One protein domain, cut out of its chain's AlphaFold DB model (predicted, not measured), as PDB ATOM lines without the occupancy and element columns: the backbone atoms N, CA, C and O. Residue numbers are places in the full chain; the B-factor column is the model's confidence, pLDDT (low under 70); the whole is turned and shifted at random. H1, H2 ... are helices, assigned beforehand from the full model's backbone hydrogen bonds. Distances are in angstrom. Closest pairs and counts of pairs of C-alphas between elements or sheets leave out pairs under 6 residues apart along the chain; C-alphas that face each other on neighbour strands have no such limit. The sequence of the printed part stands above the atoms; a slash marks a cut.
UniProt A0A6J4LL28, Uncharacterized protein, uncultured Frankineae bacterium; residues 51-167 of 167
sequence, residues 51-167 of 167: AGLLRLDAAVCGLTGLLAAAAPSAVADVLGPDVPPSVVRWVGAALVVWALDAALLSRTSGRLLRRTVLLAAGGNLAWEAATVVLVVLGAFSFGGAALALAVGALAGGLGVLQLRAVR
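This is residues 51 to 167 of the 167 residues of an uncharacterized protein of uncultured Frankineae bacterium (UniProt A0A6J4LL28). Two pairs of long antiparallel helices, H1 with H3 and H4 with H5, form an up-and-down bundle of four; the pairs come together near residues 53 to 57 and 158 to 162 and spread apart toward the other end like a wedge. There the short helix H2 crosses between the two pairs, reaching from the first residues of H3 to the first residues of H5. The printed part has 117 residues with five named helices, H1 to H5 in chain order, and no named strand; its class is all helix. It is compact, with a radius of gyration of the C-alphas of 14.6 A, and only just elongated, spanning 46 by 27 by 15 A.

H1, residues 51 to 70, begins at C-alpha 51, (-26.613, -13.775, 14.488), and is 27.7 A long from first to last C-alpha. H2 is residues 72 to 79. H3, residues 85 to 105, is 30.1 A long. H4, residues 111 to 136, is the longest helix by residues and measures 37.9 A; its C-alpha 111 is at (-36.548, -16.484, 7.643). H5, residues 142 to 166, measures 36.2 A and ends at C-alpha 166, (-32.142, -6.705, 8.092).

H5 is the hub, touching H1, H2 and H4. H1 and H3 touch at a shallow tilt of 25 degrees, opposite ways; their closest C-alphas, of Gly 65 and Gly 92, are 3.8 A apart. H4 and H5 are a helical hairpin: they touch at a shallow tilt of 25 degrees, opposite ways, with the C-alphas of Ala 121 and Gly 159 closest at 4.0 A. H1 touches H5 with residues 53 to 57 alone, at a shallow tilt of 22 degrees, opposite ways; the closest C-alphas, of Leu 53 and Gln 162, are 6.8 A apart. H3 and H4 are close but not clearly touching, the C-alphas of Leu 105 and Leu 113 being closest at 6.7 A. H2 touches H3, about perpendicular at 78 degrees, with the C-alphas of Pro 72 and Pro 85 closest at 5.1 A. H2 also touches H5, about perpendicular at 82 degrees, with the C-alphas of Leu 79 and Gly 144 closest at 3.9 A. H2 and H4 are apart, and so are H3 and H5. In H1, H2, H3, H4 and H5 every O i to N i+4 pair is within hydrogen-bond range.

The two C-alphas farthest apart, those of Pro 81 and Gly 110, are 45.9 A apart. The printed part has no cut and ends at residue 167, the chain's last. The four links between the helices are tight. The mean pLDDT of the printed part is 91.8, and no printed residue is under 70.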
ATOM      1  N   ALA A  51     -26.828 -12.807  13.416       88.50
ATOM      2  CA  ALA A  51     -26.613 -13.775  14.488       88.50
ATOM      3  C   ALA A  51     -25.651 -13.227  15.553       88.50
ATOM      4  O   ALA A  51     -25.846 -13.468  16.744       88.50
ATOM      5  N   GLY A  52     -24.640 -12.458  15.136       87.31
ATOM      6  CA  GLY A  52     -23.732 -11.747  16.037       87.31
ATOM      7  C   GLY A  52     -24.464 -10.712  16.894       87.31
ATOM      8  O   GLY A  52     -24.280 -10.692  18.111       87.31
ATOM      9  N   LEU A  53     -25.356  -9.923  16.287       87.62
ATOM     10  CA  LEU A  53     -26.165  -8.928  17.000       87.62
ATOM     11  C   LEU A  53     -27.122  -9.562  18.019       87.62
ATOM     12  O   LEU A  53     -27.225  -9.057  19.131       87.62
ATOM     13  N   LEU A  54     -27.776 -10.682  17.688       89.31
ATOM     14  CA  LEU A  54     -28.626 -11.404  18.647       89.31
ATOM     15  C   LEU A  54     -27.834 -11.989  19.820       89.31
ATOM     16  O   LEU A  54     -28.331 -12.014  20.941       89.31
ATOM     17  N   ARG A  55     -26.600 -12.453  19.592       92.06
ATOM     18  CA  ARG A  55     -25.732 -12.932  20.680       92.06
ATOM     19  C   ARG A  55     -25.283 -11.798  21.590       92.06
ATOM     20  O   ARG A  55     -25.193 -12.004  22.795       92.06
ATOM     21  N   LEU A  56     -24.996 -10.628  21.021       90.12
ATOM     22  CA  LEU A  56     -24.667  -9.436  21.794       90.12
ATOM     23  C   LEU A  56     -25.863  -8.992  22.644       90.12
ATOM     24  O   LEU A  56     -25.698  -8.782  23.840       90.12
ATOM     25  N   ASP A  57     -27.055  -8.924  22.047       90.56
ATOM     26  CA  ASP A  57     -28.317  -8.625  22.739       90.56
ATOM     27  C   ASP A  57     -28.558  -9.612  23.892       90.56
ATOM     28  O   ASP A  57     -28.700  -9.208  25.043       90.56
ATOM     29  N   ALA A  58     -28.442 -10.916  23.618       92.56
ATOM     30  CA  ALA A  58     -28.541 -11.962  24.629       92.56
ATOM     31  C   ALA A  58     -27.511 -11.801  25.758       92.56
ATOM     32  O   ALA A  58     -27.847 -11.978  26.926       92.56
ATOM     33  N   ALA A  59     -26.261 -11.453  25.445       94.81
ATOM     34  CA  ALA A  59     -25.231 -11.243  26.459       94.81
ATOM     35  C   ALA A  59     -25.545 -10.029  27.347       94.81
ATOM     36  O   ALA A  59     -25.443 -10.124  28.570       94.81
ATOM     37  N   VAL A  60     -25.967  -8.910  26.751       92.19
ATOM     38  CA  VAL A  60     -26.327  -7.687  27.482       92.19
ATOM     39  C   VAL A  60     -27.555  -7.924  28.358       92.19
ATOM     40  O   VAL A  60     -27.501  -7.653  29.560       92.19
ATOM     41  N   CYS A  61     -28.633  -8.492  27.808       92.44
ATOM     42  CA  CYS A  61     -29.840  -8.845  28.562       92.44
ATOM     43  C   CYS A  61     -29.550  -9.883  29.650       92.44
ATOM     44  O   CYS A  61     -30.053  -9.770  30.764       92.44
ATOM     45  N   GLY A  62     -28.707 -10.875  29.361       95.19
ATOM     46  CA  GLY A  62     -28.333 -11.912  30.315       95.19
ATOM     47  C   GLY A  62     -27.568 -11.339  31.502       95.19
ATOM     48  O   GLY A  62     -27.930 -11.605  32.642       95.19
ATOM     49  N   LEU A  63     -26.549 -10.510  31.257       95.50
ATOM     50  CA  LEU A  63     -25.754  -9.881  32.317       95.50
ATOM     51  C   LEU A  63     -26.584  -8.906  33.158       95.50
ATOM     52  O   LEU A  63     -26.550  -8.971  34.387       95.50
ATOM     53  N   THR A  64     -27.351  -8.026  32.510       92.19
ATOM     54  CA  THR A  64     -28.215  -7.056  33.207       92.19
ATOM     55  C   THR A  64     -29.329  -7.751  33.985       92.19
ATOM     56  O   THR A  64     -29.562  -7.427  35.149       92.19
ATOM     57  N   GLY A  65     -29.966  -8.759  33.385       93.75
ATOM     58  CA  GLY A  65     -31.001  -9.564  34.017       93.75
ATOM     59  C   GLY A  65     -30.490 -10.366  35.211       93.75
ATOM     60  O   GLY A  65     -31.119 -10.360  36.268       93.75
ATOM     61  N   LEU A  66     -29.318 -11.000  35.082       95.88
ATOM     62  CA  LEU A  66     -28.672 -11.720  36.182       95.88
ATOM     63  C   LEU A  66     -28.325 -10.784  37.337       95.88
ATOM     64  O   LEU A  66     -28.596 -11.129  38.484       95.88
ATOM     65  N   LEU A  67     -27.776  -9.599  37.054       94.19
ATOM     66  CA  LEU A  67     -27.474  -8.605  38.083       94.19
ATOM     67  C   LEU A  67     -28.746  -8.171  38.828       94.19
ATOM     68  O   LEU A  67     -28.778  -8.203  40.059       94.19
ATOM     69  N   ALA A  68     -29.810  -7.840  38.090       93.00
ATOM     70  CA  ALA A  68     -31.100  -7.449  38.657       93.00
ATOM     71  C   ALA A  68     -31.765  -8.581  39.463       93.00
ATOM     72  O   ALA A  68     -32.392  -8.330  40.490       93.00
ATOM     73  N   ALA A  69     -31.606  -9.837  39.039       93.50
ATOM     74  CA  ALA A  69     -32.147 -10.995  39.745       93.50
ATOM     75  C   ALA A  69     -31.327 -11.387  40.988       93.50
ATOM     76  O   ALA A  69     -31.907 -11.850  41.975       93.50
ATOM     77  N   ALA A  70     -30.001 -11.222  40.944       95.81
ATOM     78  CA  ALA A  70     -29.080 -11.593  42.018       95.81
ATOM     79  C   ALA A  70     -29.022 -10.546  43.139       95.81
ATOM     80  O   ALA A  70     -28.936 -10.911  44.309       95.81
ATOM     81  N   ALA A  71     -29.100  -9.259  42.792       95.88
ATOM     82  CA  ALA A  71     -29.026  -8.149  43.738       95.88
ATOM     83  C   ALA A  71     -30.199  -7.158  43.569       95.88
ATOM     84  O   ALA A  71     -29.971  -5.963  43.362       95.88
ATOM     85  N   PRO A  72     -31.464  -7.615  43.674       94.44
ATOM     86  CA  PRO A  72     -32.628  -6.779  43.389       94.44
ATOM     87  C   PRO A  72     -32.732  -5.562  44.312       94.44
ATOM     88  O   PRO A  72     -33.134  -4.498  43.855       94.44
ATOM     89  N   SER A  73     -32.342  -5.694  45.585       95.44
ATOM     90  CA  SER A  73     -32.368  -4.580  46.540       95.44
ATOM     91  C   SER A  73     -31.361  -3.493  46.170       95.44
ATOM     92  O   SER A  73     -31.737  -2.336  46.081       95.44
ATOM     93  N   ALA A  74     -30.117  -3.865  45.843       94.69
ATOM     94  CA  ALA A  74     -29.090  -2.895  45.459       94.69
ATOM     95  C   ALA A  74     -29.468  -2.132  44.179       94.69
ATOM     96  O   ALA A  74     -29.210  -0.940  44.057       94.69
ATOM     97  N   VAL A  75     -30.098  -2.815  43.219       92.94
ATOM     98  CA  VAL A  75     -30.597  -2.175  41.996       92.94
ATOM     99  C   VAL A  75     -31.806  -1.280  42.297       92.94
ATOM    100  O   VAL A  75     -31.871  -0.174  41.766       92.94
ATOM    101  N   ALA A  76     -32.730  -1.706  43.165       94.38
ATOM    102  CA  ALA A  76     -33.852  -0.877  43.610       94.38
ATOM    103  C   ALA A  76     -33.371   0.406  44.309       94.38
ATOM    104  O   ALA A  76     -33.832   1.485  43.956       94.38
ATOM    105  N   ASP A  77     -32.376   0.308  45.196       94.12
ATOM    106  CA  ASP A  77     -31.796   1.455  45.907       94.12
ATOM    107  C   ASP A  77     -31.233   2.512  44.939       94.12
ATOM    108  O   ASP A  77     -31.371   3.715  45.166       94.12
ATOM    109  N   VAL A  78     -30.632   2.075  43.824       92.94
ATOM    110  CA  VAL A  78     -30.139   2.976  42.769       92.94
ATOM    111  C   VAL A  78     -31.292   3.582  41.965       92.94
ATOM    112  O   VAL A  78     -31.267   4.774  41.650       92.94
ATOM    113  N   LEU A  79     -32.308   2.781  41.628       90.44
ATOM    114  CA  LEU A  79     -33.461   3.233  40.844       90.44
ATOM    115  C   LEU A  79     -34.316   4.252  41.611       90.44
ATOM    116  O   LEU A  79     -34.763   5.231  41.016       90.44
ATOM    117  N   GLY A  80     -34.485   4.073  42.918       92.50
ATOM    118  CA  GLY A  80     -35.204   4.983  43.804       92.50
ATOM    119  C   GLY A  80     -35.991   4.248  44.896       92.50
ATOM    120  O   GLY A  80     -36.296   3.066  44.750       92.50
ATOM    121  N   PRO A  81     -36.367   4.950  45.981       88.81
ATOM    122  CA  PRO A  81     -36.989   4.337  47.159       88.81
ATOM    123  C   PRO A  81     -38.372   3.729  46.881       88.81
ATOM    124  O   PRO A  81     -38.800   2.827  47.597       88.81
ATOM    125  N   ASP A  82     -39.058   4.200  45.839       91.81
ATOM    126  CA  ASP A  82     -40.409   3.758  45.484       91.81
ATOM    127  C   ASP A  82     -40.424   2.492  44.610       91.81
ATOM    128  O   ASP A  82     -41.488   1.924  44.355       91.81
ATOM    129  N   VAL A  83     -39.259   2.024  44.140       92.00
ATOM    130  CA  VAL A  83     -39.167   0.842  43.277       92.00
ATOM    131  C   VAL A  83     -39.105  -0.425  44.138       92.00
ATOM    132  O   VAL A  83     -38.117  -0.650  44.838       92.00
ATOM    133  N   PRO A  84     -40.104  -1.326  44.071       95.25
ATOM    134  CA  PRO A  84     -40.082  -2.537  44.877       95.25
ATOM    135  C   PRO A  84     -38.995  -3.505  44.370       95.25
ATOM    136  O   PRO A  84     -38.978  -3.820  43.174       95.25
ATOM    137  N   PRO A  85     -38.162  -4.103  45.246       95.12
ATOM    138  CA  PRO A  85     -37.168  -5.103  44.837       95.12
ATOM    139  C   PRO A  85     -37.776  -6.318  44.119       95.12
ATOM    140  O   PRO A  85     -37.128  -6.957  43.290       95.12
ATOM    141  N   SER A  86     -39.042  -6.645  44.400       95.69
ATOM    142  CA  SER A  86     -39.770  -7.712  43.704       95.69
ATOM    143  C   SER A  86     -39.958  -7.411  42.215       95.69
ATOM    144  O   SER A  86     -39.767  -8.308  41.398       95.69
ATOM    145  N   VAL A  87     -40.268  -6.162  41.852       93.69
ATOM    146  CA  VAL A  87     -40.395  -5.725  40.453       93.69
ATOM    147  C   VAL A  87     -39.052  -5.857  39.747       93.69
ATOM    148  O   VAL A  87     -38.984  -6.461  38.679       93.69
ATOM    149  N   VAL A  88     -37.972  -5.388  40.380       94.38
ATOM    150  CA  VAL A  88     -36.606  -5.511  39.845       94.38
ATOM    151  C   VAL A  88     -36.238  -6.973  39.590       94.38
ATOM    152  O   VAL A  88     -35.719  -7.309  38.527       94.38
ATOM    153  N   ARG A  89     -36.572  -7.867  40.527       95.38
ATOM    154  CA  ARG A  89     -36.319  -9.303  40.385       95.38
ATOM    155  C   ARG A  89     -37.096  -9.920  39.222       95.38
ATOM    156  O   ARG A  89     -36.531 -10.724  38.485       95.38
ATOM    157  N   TRP A  90     -38.367  -9.554  39.054       96.00
ATOM    158  CA  TRP A  90     -39.200 -10.040  37.950       96.00
ATOM    159  C   TRP A  90     -38.705  -9.547  36.594       96.00
ATOM    160  O   TRP A  90     -38.593 -10.346  35.666       96.00
ATOM    161  N   VAL A  91     -38.351  -8.265  36.493       92.06
ATOM    162  CA  VAL A  91     -37.738  -7.694  35.287       92.06
ATOM    163  C   VAL A  91     -36.417  -8.404  34.982       92.06
ATOM    164  O   VAL A  91     -36.202  -8.836  33.853       92.06
ATOM    165  N   GLY A  92     -35.570  -8.612  35.994       93.88
ATOM    166  CA  GLY A  92     -34.314  -9.345  35.845       93.88
ATOM    167  C   GLY A  92     -34.513 -10.774  35.338       93.88
ATOM    168  O   GLY A  92     -33.865 -11.192  34.381       93.88
ATOM    169  N   ALA A  93     -35.464 -11.513  35.916       94.12
ATOM    170  CA  ALA A  93     -35.803 -12.864  35.473       94.12
ATOM    171  C   ALA A  93     -36.325 -12.888  34.025       94.12
ATOM    172  O   ALA A  93     -35.901 -13.736  33.240       94.12
ATOM    173  N   ALA A  94     -37.193 -11.942  33.654       90.75
ATOM    174  CA  ALA A  94     -37.703 -11.822  32.291       90.75
ATOM    175  C   ALA A  94     -36.574 -11.562  31.277       90.75
ATOM    176  O   ALA A  94     -36.545 -12.196  30.222       90.75
ATOM    177  N   LEU A  95     -35.604 -10.706  31.620       90.44
ATOM    178  CA  LEU A  95     -34.426 -10.443  30.787       90.44
ATOM    179  C   LEU A  95     -33.536 -11.680  30.615       90.44
ATOM    180  O   LEU A  95     -33.040 -11.920  29.517       90.44
ATOM    181  N   VAL A  96     -33.361 -12.495  31.660       94.38
ATOM    182  CA  VAL A  96     -32.612 -13.760  31.555       94.38
ATOM    183  C   VAL A  96     -33.335 -14.753  30.645       94.38
ATOM    184  O   VAL A  96     -32.697 -15.388  29.808       94.38
ATOM    185  N   VAL A  97     -34.660 -14.878  30.768       94.50
ATOM    186  CA  VAL A  97     -35.456 -15.745  29.884       94.50
ATOM    187  C   VAL A  97     -35.343 -15.280  28.432       94.50
ATOM    188  O   VAL A  97     -35.080 -16.100  27.553       94.50
ATOM    189  N   TRP A  98     -35.460 -13.972  28.186       90.19
ATOM    190  CA  TRP A  98     -35.255 -13.387  26.862       90.19
ATOM    191  C   TRP A  98     -33.849 -13.665  26.320       90.19
ATOM    192  O   TRP A  98     -33.700 -14.098  25.182       90.19
ATOM    193  N   ALA A  99     -32.814 -13.482  27.142       92.12
ATOM    194  CA  ALA A  99     -31.434 -13.749  26.759       92.12
ATOM    195  C   ALA A  99     -31.216 -15.207  26.336       92.12
ATOM    196  O   ALA A  99     -30.526 -15.472  25.351       92.12
ATOM    197  N   LEU A 100     -31.820 -16.157  27.053       94.25
ATOM    198  CA  LEU A 100     -31.762 -17.572  26.697       94.25
ATOM    199  C   LEU A 100     -32.476 -17.844  25.370       94.25
ATOM    200  O   LEU A 100     -31.907 -18.524  24.514       94.25
ATOM    201  N   ASP A 101     -33.672 -17.288  25.171       89.75
ATOM    202  CA  ASP A 101     -34.418 -17.439  23.918       89.75
ATOM    203  C   ASP A 101     -33.654 -16.831  22.731       89.75
ATOM    204  O   ASP A 101     -33.408 -17.506  21.733       89.75
ATOM    205  N   ALA A 102     -33.140 -15.606  22.869       86.62
ATOM    206  CA  ALA A 102     -32.309 -14.951  21.861       86.62
ATOM    207  C   ALA A 102     -31.026 -15.747  21.556       86.62
ATOM    208  O   ALA A 102     -30.659 -15.921  20.388       86.62
ATOM    209  N   ALA A 103     -30.360 -16.298  22.577       92.12
ATOM    210  CA  ALA A 103     -29.182 -17.144  22.399       92.12
ATOM    211  C   ALA A 103     -29.511 -18.444  21.644       92.12
ATOM    212  O   ALA A 103     -28.744 -18.848  20.762       92.12
ATOM    213  N   LEU A 104     -30.649 -19.079  21.939       92.50
ATOM    214  CA  LEU A 104     -31.135 -20.264  21.228       92.50
ATOM    215  C   LEU A 104     -31.507 -19.928  19.778       92.50
ATOM    216  O   LEU A 104     -31.056 -20.605  18.853       92.50
ATOM    217  N   LEU A 105     -32.251 -18.843  19.563       89.69
ATOM    218  CA  LEU A 105     -32.679 -18.384  18.242       89.69
ATOM    219  C   LEU A 105     -31.505 -17.923  17.375       89.69
ATOM    220  O   LEU A 105     -31.549 -18.116  16.161       89.69
ATOM    221  N   SER A 106     -30.410 -17.439  17.971       91.50
ATOM    222  CA  SER A 106     -29.167 -17.113  17.250       91.50
ATOM    223  C   SER A 106     -28.511 -18.320  16.561       91.50
ATOM    224  O   SER A 106     -27.620 -18.152  15.726       91.50
ATOM    225  N   ARG A 107     -28.920 -19.548  16.914       92.75
ATOM    226  CA  ARG A 107     -28.469 -20.787  16.261       92.75
ATOM    227  C   ARG A 107     -29.323 -21.155  15.050       92.75
ATOM    228  O   ARG A 107     -28.919 -22.008  14.264       92.75
ATOM    229  N   THR A 108     -30.493 -20.538  14.898       92.25
ATOM    230  CA  THR A 108     -31.380 -20.765  13.755       92.25
ATOM    231  C   THR A 108     -30.944 -19.924  12.556       92.25
ATOM    232  O   THR A 108     -30.330 -18.869  12.702       92.25
ATOM    233  N   SER A 109     -31.246 -20.392  11.345       89.50
ATOM    234  CA  SER A 109     -30.905 -19.702  10.099       89.50
ATOM    235  C   SER A 109     -32.153 -19.418   9.251       89.50
ATOM    236  O   SER A 109     -33.217 -20.011   9.431       89.50
ATOM    237  N   GLY A 110     -32.043 -18.465   8.321       90.31
ATOM    238  CA  GLY A 110     -33.093 -18.172   7.339       90.31
ATOM    239  C   GLY A 110     -34.163 -17.177   7.804       90.31
ATOM    240  O   GLY A 110     -33.862 -16.150   8.411       90.31
ATOM    241  N   ARG A 111     -35.431 -17.435   7.442       90.62
ATOM    242  CA  ARG A 111     -36.548 -16.484   7.643       90.62
ATOM    243  C   ARG A 111     -36.891 -16.267   9.116       90.62
ATOM    244  O   ARG A 111     -37.260 -15.155   9.484       90.62
ATOM    245  N   LEU A 112     -36.759 -17.310   9.940       89.50
ATOM    246  CA  LEU A 112     -37.024 -17.235  11.379       89.50
ATOM    247  C   LEU A 112     -36.056 -16.266  12.056       89.50
ATOM    248  O   LEU A 112     -36.512 -15.351  12.729       89.50
ATOM    249  N   LEU A 113     -34.757 -16.375  11.756       89.94
ATOM    250  CA  LEU A 113     -33.737 -15.458  12.264       89.94
ATOM    251  C   LEU A 113     -34.079 -13.995  11.945       89.94
ATOM    252  O   LEU A 113     -34.085 -13.159  12.840       89.94
ATOM    253  N   ARG A 114     -34.441 -13.684  10.692       89.88
ATOM    254  CA  ARG A 114     -34.835 -12.315  10.305       89.88
ATOM    255  C   ARG A 114     -36.060 -11.821  11.076       89.88
ATOM    256  O   ARG A 114     -36.074 -10.675  11.513       89.88
ATOM    257  N   ARG A 115     -37.079 -12.670  11.256       91.81
ATOM    258  CA  ARG A 115     -38.291 -12.309  12.008       91.81
ATOM    259  C   ARG A 115     -37.974 -12.047  13.479       91.81
ATOM    260  O   ARG A 115     -38.458 -11.061  14.021       91.81
ATOM    261  N   THR A 116     -37.136 -12.878  14.093       88.12
ATOM    262  CA  THR A 116     -36.686 -12.690  15.476       88.12
ATOM    263  C   THR A 116     -35.892 -11.400  15.631       88.12
ATOM    264  O   THR A 116     -36.171 -10.642  16.547       88.12
ATOM    265  N   VAL A 117     -34.963 -11.099  14.715       89.25
ATOM    266  CA  VAL A 117     -34.194  -9.841  14.748       89.25
ATOM    267  C   VAL A 117     -35.119  -8.623  14.657       89.25
ATOM    268  O   VAL A 117     -34.909  -7.650  15.371       89.25
ATOM    269  N   LEU A 118     -36.174  -8.674  13.835       91.00
ATOM    270  CA  LEU A 118     -37.163  -7.591  13.754       91.00
ATOM    271  C   LEU A 118     -37.998  -7.446  15.035       91.00
ATOM    272  O   LEU A 118     -38.254  -6.324  15.465       91.00
ATOM    273  N   LEU A 119     -38.415  -8.559  15.646       90.38
ATOM    274  CA  LEU A 119     -39.139  -8.536  16.921       90.38
ATOM    275  C   LEU A 119     -38.254  -8.012  18.059       90.38
ATOM    276  O   LEU A 119     -38.711  -7.176  18.833       90.38
ATOM    277  N   ALA A 120     -36.992  -8.444  18.115       88.69
ATOM    278  CA  ALA A 120     -36.001  -7.957  19.072       88.69
ATOM    279  C   ALA A 120     -35.768  -6.451  18.907       88.69
ATOM    280  O   ALA A 120     -35.817  -5.711  19.886       88.69
ATOM    281  N   ALA A 121     -35.635  -5.976  17.666       90.38
ATOM    282  CA  ALA A 121     -35.478  -4.555  17.387       90.38
ATOM    283  C   ALA A 121     -36.690  -3.736  17.851       90.38
ATOM    284  O   ALA A 121     -36.529  -2.681  18.461       90.38
ATOM    285  N   GLY A 122     -37.903  -4.238  17.596       90.94
ATOM    286  CA  GLY A 122     -39.134  -3.621  18.086       90.94
ATOM    287  C   GLY A 122     -39.203  -3.588  19.615       90.94
ATOM    288  O   GLY A 122     -39.547  -2.553  20.180       90.94
ATOM    289  N   GLY A 123     -38.826  -4.683  20.280       89.38
ATOM    290  CA  GLY A 123     -38.758  -4.769  21.741       89.38
ATOM    291  C   GLY A 123     -37.767  -3.775  22.341       89.38
ATOM    292  O   GLY A 123     -38.113  -3.055  23.272       89.38
ATOM    293  N   ASN A 124     -36.575  -3.666  21.755       91.38
ATOM    294  CA  ASN A 124     -35.530  -2.738  22.181       91.38
ATOM    295  C   ASN A 124     -35.958  -1.265  22.058       91.38
ATOM    296  O   ASN A 124     -35.779  -0.491  22.997       91.38
ATOM    297  N   LEU A 125     -36.595  -0.885  20.946       91.75
ATOM    298  CA  LEU A 125     -37.132   0.471  20.765       91.75
ATOM    299  C   LEU A 125     -38.321   0.755  21.694       91.75
ATOM    300  O   LEU A 125     -38.444   1.853  22.234       91.75
ATOM    301  N   ALA A 126     -39.200  -0.229  21.902       92.12
ATOM    302  CA  ALA A 126     -40.311  -0.099  22.841       92.12
ATOM    303  C   ALA A 126     -39.813   0.061  24.285       92.12
ATOM    304  O   ALA A 126     -40.371   0.855  25.041       92.12
ATOM    305  N   TRP A 127     -38.748  -0.653  24.657       90.94
ATOM    306  CA  TRP A 127     -38.111  -0.541  25.964       90.94
ATOM    307  C   TRP A 127     -37.473   0.834  26.179       90.94
ATOM    308  O   TRP A 127     -37.672   1.446  27.229       90.94
ATOM    309  N   GLU A 128     -36.754   1.352  25.181       94.19
ATOM    310  CA  GLU A 128     -36.216   2.716  25.203       94.19
ATOM    311  C   GLU A 128     -37.339   3.743  25.407       94.19
ATOM    312  O   GLU A 128     -37.272   4.558  26.329       94.19
ATOM    313  N   ALA A 129     -38.414   3.656  24.618       93.56
ATOM    314  CA  ALA A 129     -39.559   4.554  24.733       93.56
ATOM    315  C   ALA A 129     -40.217   4.475  26.120       93.56
ATOM    316  O   ALA A 129     -40.484   5.507  26.738       93.56
ATOM    317  N   ALA A 130     -40.433   3.264  26.645       91.31
ATOM    318  CA  ALA A 130     -40.968   3.062  27.989       91.31
ATOM    319  C   ALA A 130     -40.054   3.668  29.065       91.31
ATOM    320  O   ALA A 130     -40.537   4.316  29.991       91.31
ATOM    321  N   THR A 131     -38.737   3.518  28.915       91.94
ATOM    322  CA  THR A 131     -37.745   4.091  29.830       91.94
ATOM    323  C   THR A 131     -37.811   5.616  29.840       91.94
ATOM    324  O   THR A 131     -37.864   6.219  30.910       91.94
ATOM    325  N   VAL A 132     -37.882   6.246  28.663       93.81
ATOM    326  CA  VAL A 132     -38.041   7.703  28.542       93.81
ATOM    327  C   VAL A 132     -39.336   8.166  29.207       93.81
ATOM    328  O   VAL A 132     -39.314   9.126  29.975       93.81
ATOM    329  N   VAL A 133     -40.453   7.467  28.976       95.44
ATOM    330  CA  VAL A 133     -41.740   7.784  29.614       95.44
ATOM    331  C   VAL A 133     -41.640   7.698  31.138       95.44
ATOM    332  O   VAL A 133     -42.046   8.634  31.820       95.44
ATOM    333  N   LEU A 134     -41.063   6.624  31.685       90.88
ATOM    334  CA  LEU A 134     -40.903   6.458  33.135       90.88
ATOM    335  C   LEU A 134     -40.018   7.552  33.754       90.88
ATOM    336  O   LEU A 134     -40.334   8.059  34.829       90.88
ATOM    337  N   VAL A 135     -38.951   7.961  33.063       93.88
ATOM    338  CA  VAL A 135     -38.088   9.070  33.500       93.88
ATOM    339  C   VAL A 135     -38.846  10.400  33.501       93.88
ATOM    340  O   VAL A 135     -38.779  11.132  34.485       93.88
ATOM    341  N   VAL A 136     -39.606  10.701  32.444       95.38
ATOM    342  CA  VAL A 136     -40.420  11.929  32.349       95.38
ATOM    343  C   VAL A 136     -41.509  11.972  33.424       95.38
ATOM    344  O   VAL A 136     -41.802  13.040  33.955       95.38
ATOM    345  N   LEU A 137     -42.081  10.820  33.780       94.50
ATOM    346  CA  LEU A 137     -43.061  10.696  34.864       94.50
ATOM    347  C   LEU A 137     -42.442  10.790  36.269       94.50
ATOM    348  O   LEU A 137     -43.182  10.765  37.249       94.50
ATOM    349  N   GLY A 138     -41.115  10.896  36.387       92.69
ATOM    350  CA  GLY A 138     -40.433  10.994  37.678       92.69
ATOM    351  C   GLY A 138     -40.425   9.683  38.467       92.69
ATOM    352  O   GLY A 138     -40.334   9.713  39.688       92.69
ATOM    353  N   ALA A 139     -40.512   8.532  37.792       91.06
ATOM    354  CA  ALA A 139     -40.542   7.220  38.444       91.06
ATOM    355  C   ALA A 139     -39.190   6.791  39.054       91.06
ATOM    356  O   ALA A 139     -39.114   5.751  39.704       91.06
ATOM    357  N   PHE A 140     -38.121   7.558  38.818       92.44
ATOM    358  CA  PHE A 140     -36.763   7.241  39.252       92.44
ATOM    359  C   PHE A 140     -36.127   8.402  40.017       92.44
ATOM    360  O   PHE A 140     -36.419   9.573  39.770       92.44
ATOM    361  N   SER A 141     -35.173   8.072  40.890       92.56
ATOM    362  CA  SER A 141     -34.218   9.043  41.428       92.56
ATOM    363  C   SER A 141     -33.375   9.654  40.294       92.56
ATOM    364  O   SER A 141     -33.306   9.097  39.202       92.56
ATOM    365  N   PHE A 142     -32.671  10.766  40.527       92.94
ATOM    366  CA  PHE A 142     -31.801  11.354  39.491       92.94
ATOM    367  C   PHE A 142     -30.728  10.367  38.988       92.94
ATOM    368  O   PHE A 142     -30.518  10.228  37.783       92.94
ATOM    369  N   GLY A 143     -30.082   9.642  39.911       89.94
ATOM    370  CA  GLY A 143     -29.097   8.611  39.572       89.94
ATOM    371  C   GLY A 143     -29.729   7.424  38.843       89.94
ATOM    372  O   GLY A 143     -29.201   6.969  37.828       89.94
ATOM    373  N   GLY A 144     -30.898   6.981  39.310       89.81
ATOM    374  CA  GLY A 144     -31.689   5.933  38.675       89.81
ATOM    375  C   GLY A 144     -32.130   6.305  37.262       89.81
ATOM    376  O   GLY A 144     -32.009   5.490  36.356       89.81
ATOM    377  N   ALA A 145     -32.555   7.550  37.046       92.62
ATOM    378  CA  ALA A 145     -32.954   8.071  35.745       92.62
ATOM    379  C   ALA A 145     -31.774   8.114  34.770       92.62
ATOM    380  O   ALA A 145     -31.911   7.668  33.635       92.62
ATOM    381  N   ALA A 146     -30.604   8.594  35.206       94.31
ATOM    382  CA  ALA A 146     -29.402   8.601  34.374       94.31
ATOM    383  C   ALA A 146     -28.986   7.179  33.965       94.31
ATOM    384  O   ALA A 146     -28.698   6.930  32.792       94.31
ATOM    385  N   LEU A 147     -29.009   6.232  34.910       90.81
ATOM    386  CA  LEU A 147     -28.731   4.823  34.638       90.81
ATOM    387  C   LEU A 147     -29.767   4.222  33.679       90.81
ATOM    388  O   LEU A 147     -29.398   3.575  32.701       90.81
ATOM    389  N   ALA A 148     -31.055   4.452  33.941       90.19
ATOM    390  CA  ALA A 148     -32.147   3.955  33.120       90.19
ATOM    391  C   ALA A 148     -32.028   4.486  31.687       90.19
ATOM    392  O   ALA A 148     -32.044   3.693  30.753       90.19
ATOM    393  N   LEU A 149     -31.799   5.790  31.501       92.94
ATOM    394  CA  LEU A 149     -31.566   6.391  30.184       92.94
ATOM    395  C   LEU A 149     -30.340   5.805  29.484       92.94
ATOM    396  O   LEU A 149     -30.407   5.540  28.288       92.94
ATOM    397  N   ALA A 150     -29.236   5.570  30.198       92.94
ATOM    398  CA  ALA A 150     -28.050   4.951  29.613       92.94
ATOM    399  C   ALA A 150     -28.343   3.528  29.102       92.94
ATOM    400  O   ALA A 150     -27.973   3.183  27.980       92.94
ATOM    401  N   VAL A 151     -29.055   2.715  29.889       89.31
ATOM    402  CA  VAL A 151     -29.475   1.359  29.489       89.31
ATOM    403  C   VAL A 151     -30.498   1.407  28.349       89.31
ATOM    404  O   VAL A 151     -30.385   0.643  27.393       89.31
ATOM    405  N   GLY A 152     -31.459   2.330  28.410       89.81
ATOM    406  CA  GLY A 152     -32.459   2.556  27.367       89.81
ATOM    407  C   GLY A 152     -31.823   2.953  26.036       89.81
ATOM    408  O   GLY A 152     -32.151   2.370  25.009       89.81
ATOM    409  N   ALA A 153     -30.845   3.862  26.053       91.69
ATOM    410  CA  ALA A 153     -30.105   4.277  24.863       91.69
ATOM    411  C   ALA A 153     -29.253   3.139  24.276       91.69
ATOM    412  O   ALA A 153     -29.147   3.012  23.056       91.69
ATOM    413  N   LEU A 154     -28.664   2.285  25.123       89.56
ATOM    414  CA  LEU A 154     -27.964   1.080  24.666       89.56
ATOM    415  C   LEU A 154     -28.923   0.112  23.958       89.56
ATOM    416  O   LEU A 154     -28.607  -0.353  22.860       89.56
ATOM    417  N   ALA A 155     -30.097  -0.149  24.542       89.81
ATOM    418  CA  ALA A 155     -31.133  -0.971  23.919       89.81
ATOM    419  C   ALA A 155     -31.602  -0.357  22.587       89.81
ATOM    420  O   ALA A 155     -31.585  -1.030  21.557       89.81
ATOM    421  N   GLY A 156     -31.910   0.942  22.566       89.31
ATOM    422  CA  GLY A 156     -32.274   1.688  21.358       89.31
ATOM    423  C   GLY A 156     -31.230   1.592  20.248       89.31
ATOM    424  O   GLY A 156     -31.543   1.267  19.098       89.31
ATOM    425  N   GLY A 157     -29.955   1.780  20.600       89.81
ATOM    426  CA  GLY A 157     -28.823   1.620  19.690       89.81
ATOM    427  C   GLY A 157     -28.746   0.219  19.079       89.81
ATOM    428  O   GLY A 157     -28.579   0.089  17.863       89.81
ATOM    429  N   LEU A 158     -28.935  -0.830  19.889       86.69
ATOM    430  CA  LEU A 158     -29.014  -2.211  19.400       86.69
ATOM    431  C   LEU A 158     -30.209  -2.412  18.463       86.69
ATOM    432  O   LEU A 158     -30.040  -3.000  17.395       86.69
ATOM    433  N   GLY A 159     -31.381  -1.866  18.798       88.56
ATOM    434  CA  GLY A 159     -32.568  -1.919  17.944       88.56
ATOM    435  C   GLY A 159     -32.337  -1.278  16.572       88.56
ATOM    436  O   GLY A 159     -32.661  -1.864  15.538       88.56
ATOM    437  N   VAL A 160     -31.686  -0.112  16.525       92.19
ATOM    438  CA  VAL A 160     -31.328   0.556  15.263       92.19
ATOM    439  C   VAL A 160     -30.325  -0.270  14.451       92.19
ATOM    440  O   VAL A 160     -30.483  -0.394  13.233       92.19
ATOM    441  N   LEU A 161     -29.306  -0.853  15.091       89.94
ATOM    442  CA  LEU A 161     -28.335  -1.723  14.417       89.94
ATOM    443  C   LEU A 161     -29.000  -2.987  13.852       89.94
ATOM    444  O   LEU A 161     -28.739  -3.349  12.706       89.94
ATOM    445  N   GLN A 162     -29.911  -3.605  14.605       88.19
ATOM    446  CA  GLN A 162     -30.701  -4.757  14.164       88.19
ATOM    447  C   GLN A 162     -31.584  -4.410  12.955       88.19
ATOM    448  O   GLN A 162     -31.597  -5.157  11.976       88.19
ATOM    449  N   LEU A 163     -32.253  -3.249  12.952       90.81
ATOM    450  CA  LEU A 163     -33.021  -2.784  11.789       90.81
ATOM    451  C   LEU A 163     -32.134  -2.550  10.562       90.81
ATOM    452  O   LEU A 163     -32.546  -2.863   9.445       90.81
ATOM    453  N   ARG A 164     -30.922  -2.013  10.748       91.69
ATOM    454  CA  ARG A 164     -29.957  -1.812   9.655       91.69
ATOM    455  C   ARG A 164     -29.431  -3.131   9.094       91.69
ATOM    456  O   ARG A 164     -29.224  -3.204   7.894       91.69
ATOM    457  N   ALA A 165     -29.251  -4.154   9.927       87.31
ATOM    458  CA  ALA A 165     -28.748  -5.461   9.501       87.31
ATOM    459  C   ALA A 165     -29.772  -6.302   8.713       87.31
ATOM    460  O   ALA A 165     -29.391  -7.266   8.049       87.31
ATOM    461  N   VAL A 166     -31.069  -5.980   8.803       88.38
ATOM    462  CA  VAL A 166     -32.142  -6.705   8.092       88.38
ATOM    463  C   VAL A 166     -32.530  -6.043   6.761       88.38
ATOM    464  O   VAL A 166     -33.122  -6.722   5.915       88.38
ATOM    465  N   ARG A 167     -32.202  -4.757   6.579       84.44
ATOM    466  CA  ARG A 167     -32.379  -4.013   5.321       84.44
ATOM    467  C   ARG A 167     -31.382  -4.476   4.266       84.44
ATOM    468  O   ARG A 167     -31.832  -4.654   3.116       84.44
TER     469      ARG A 167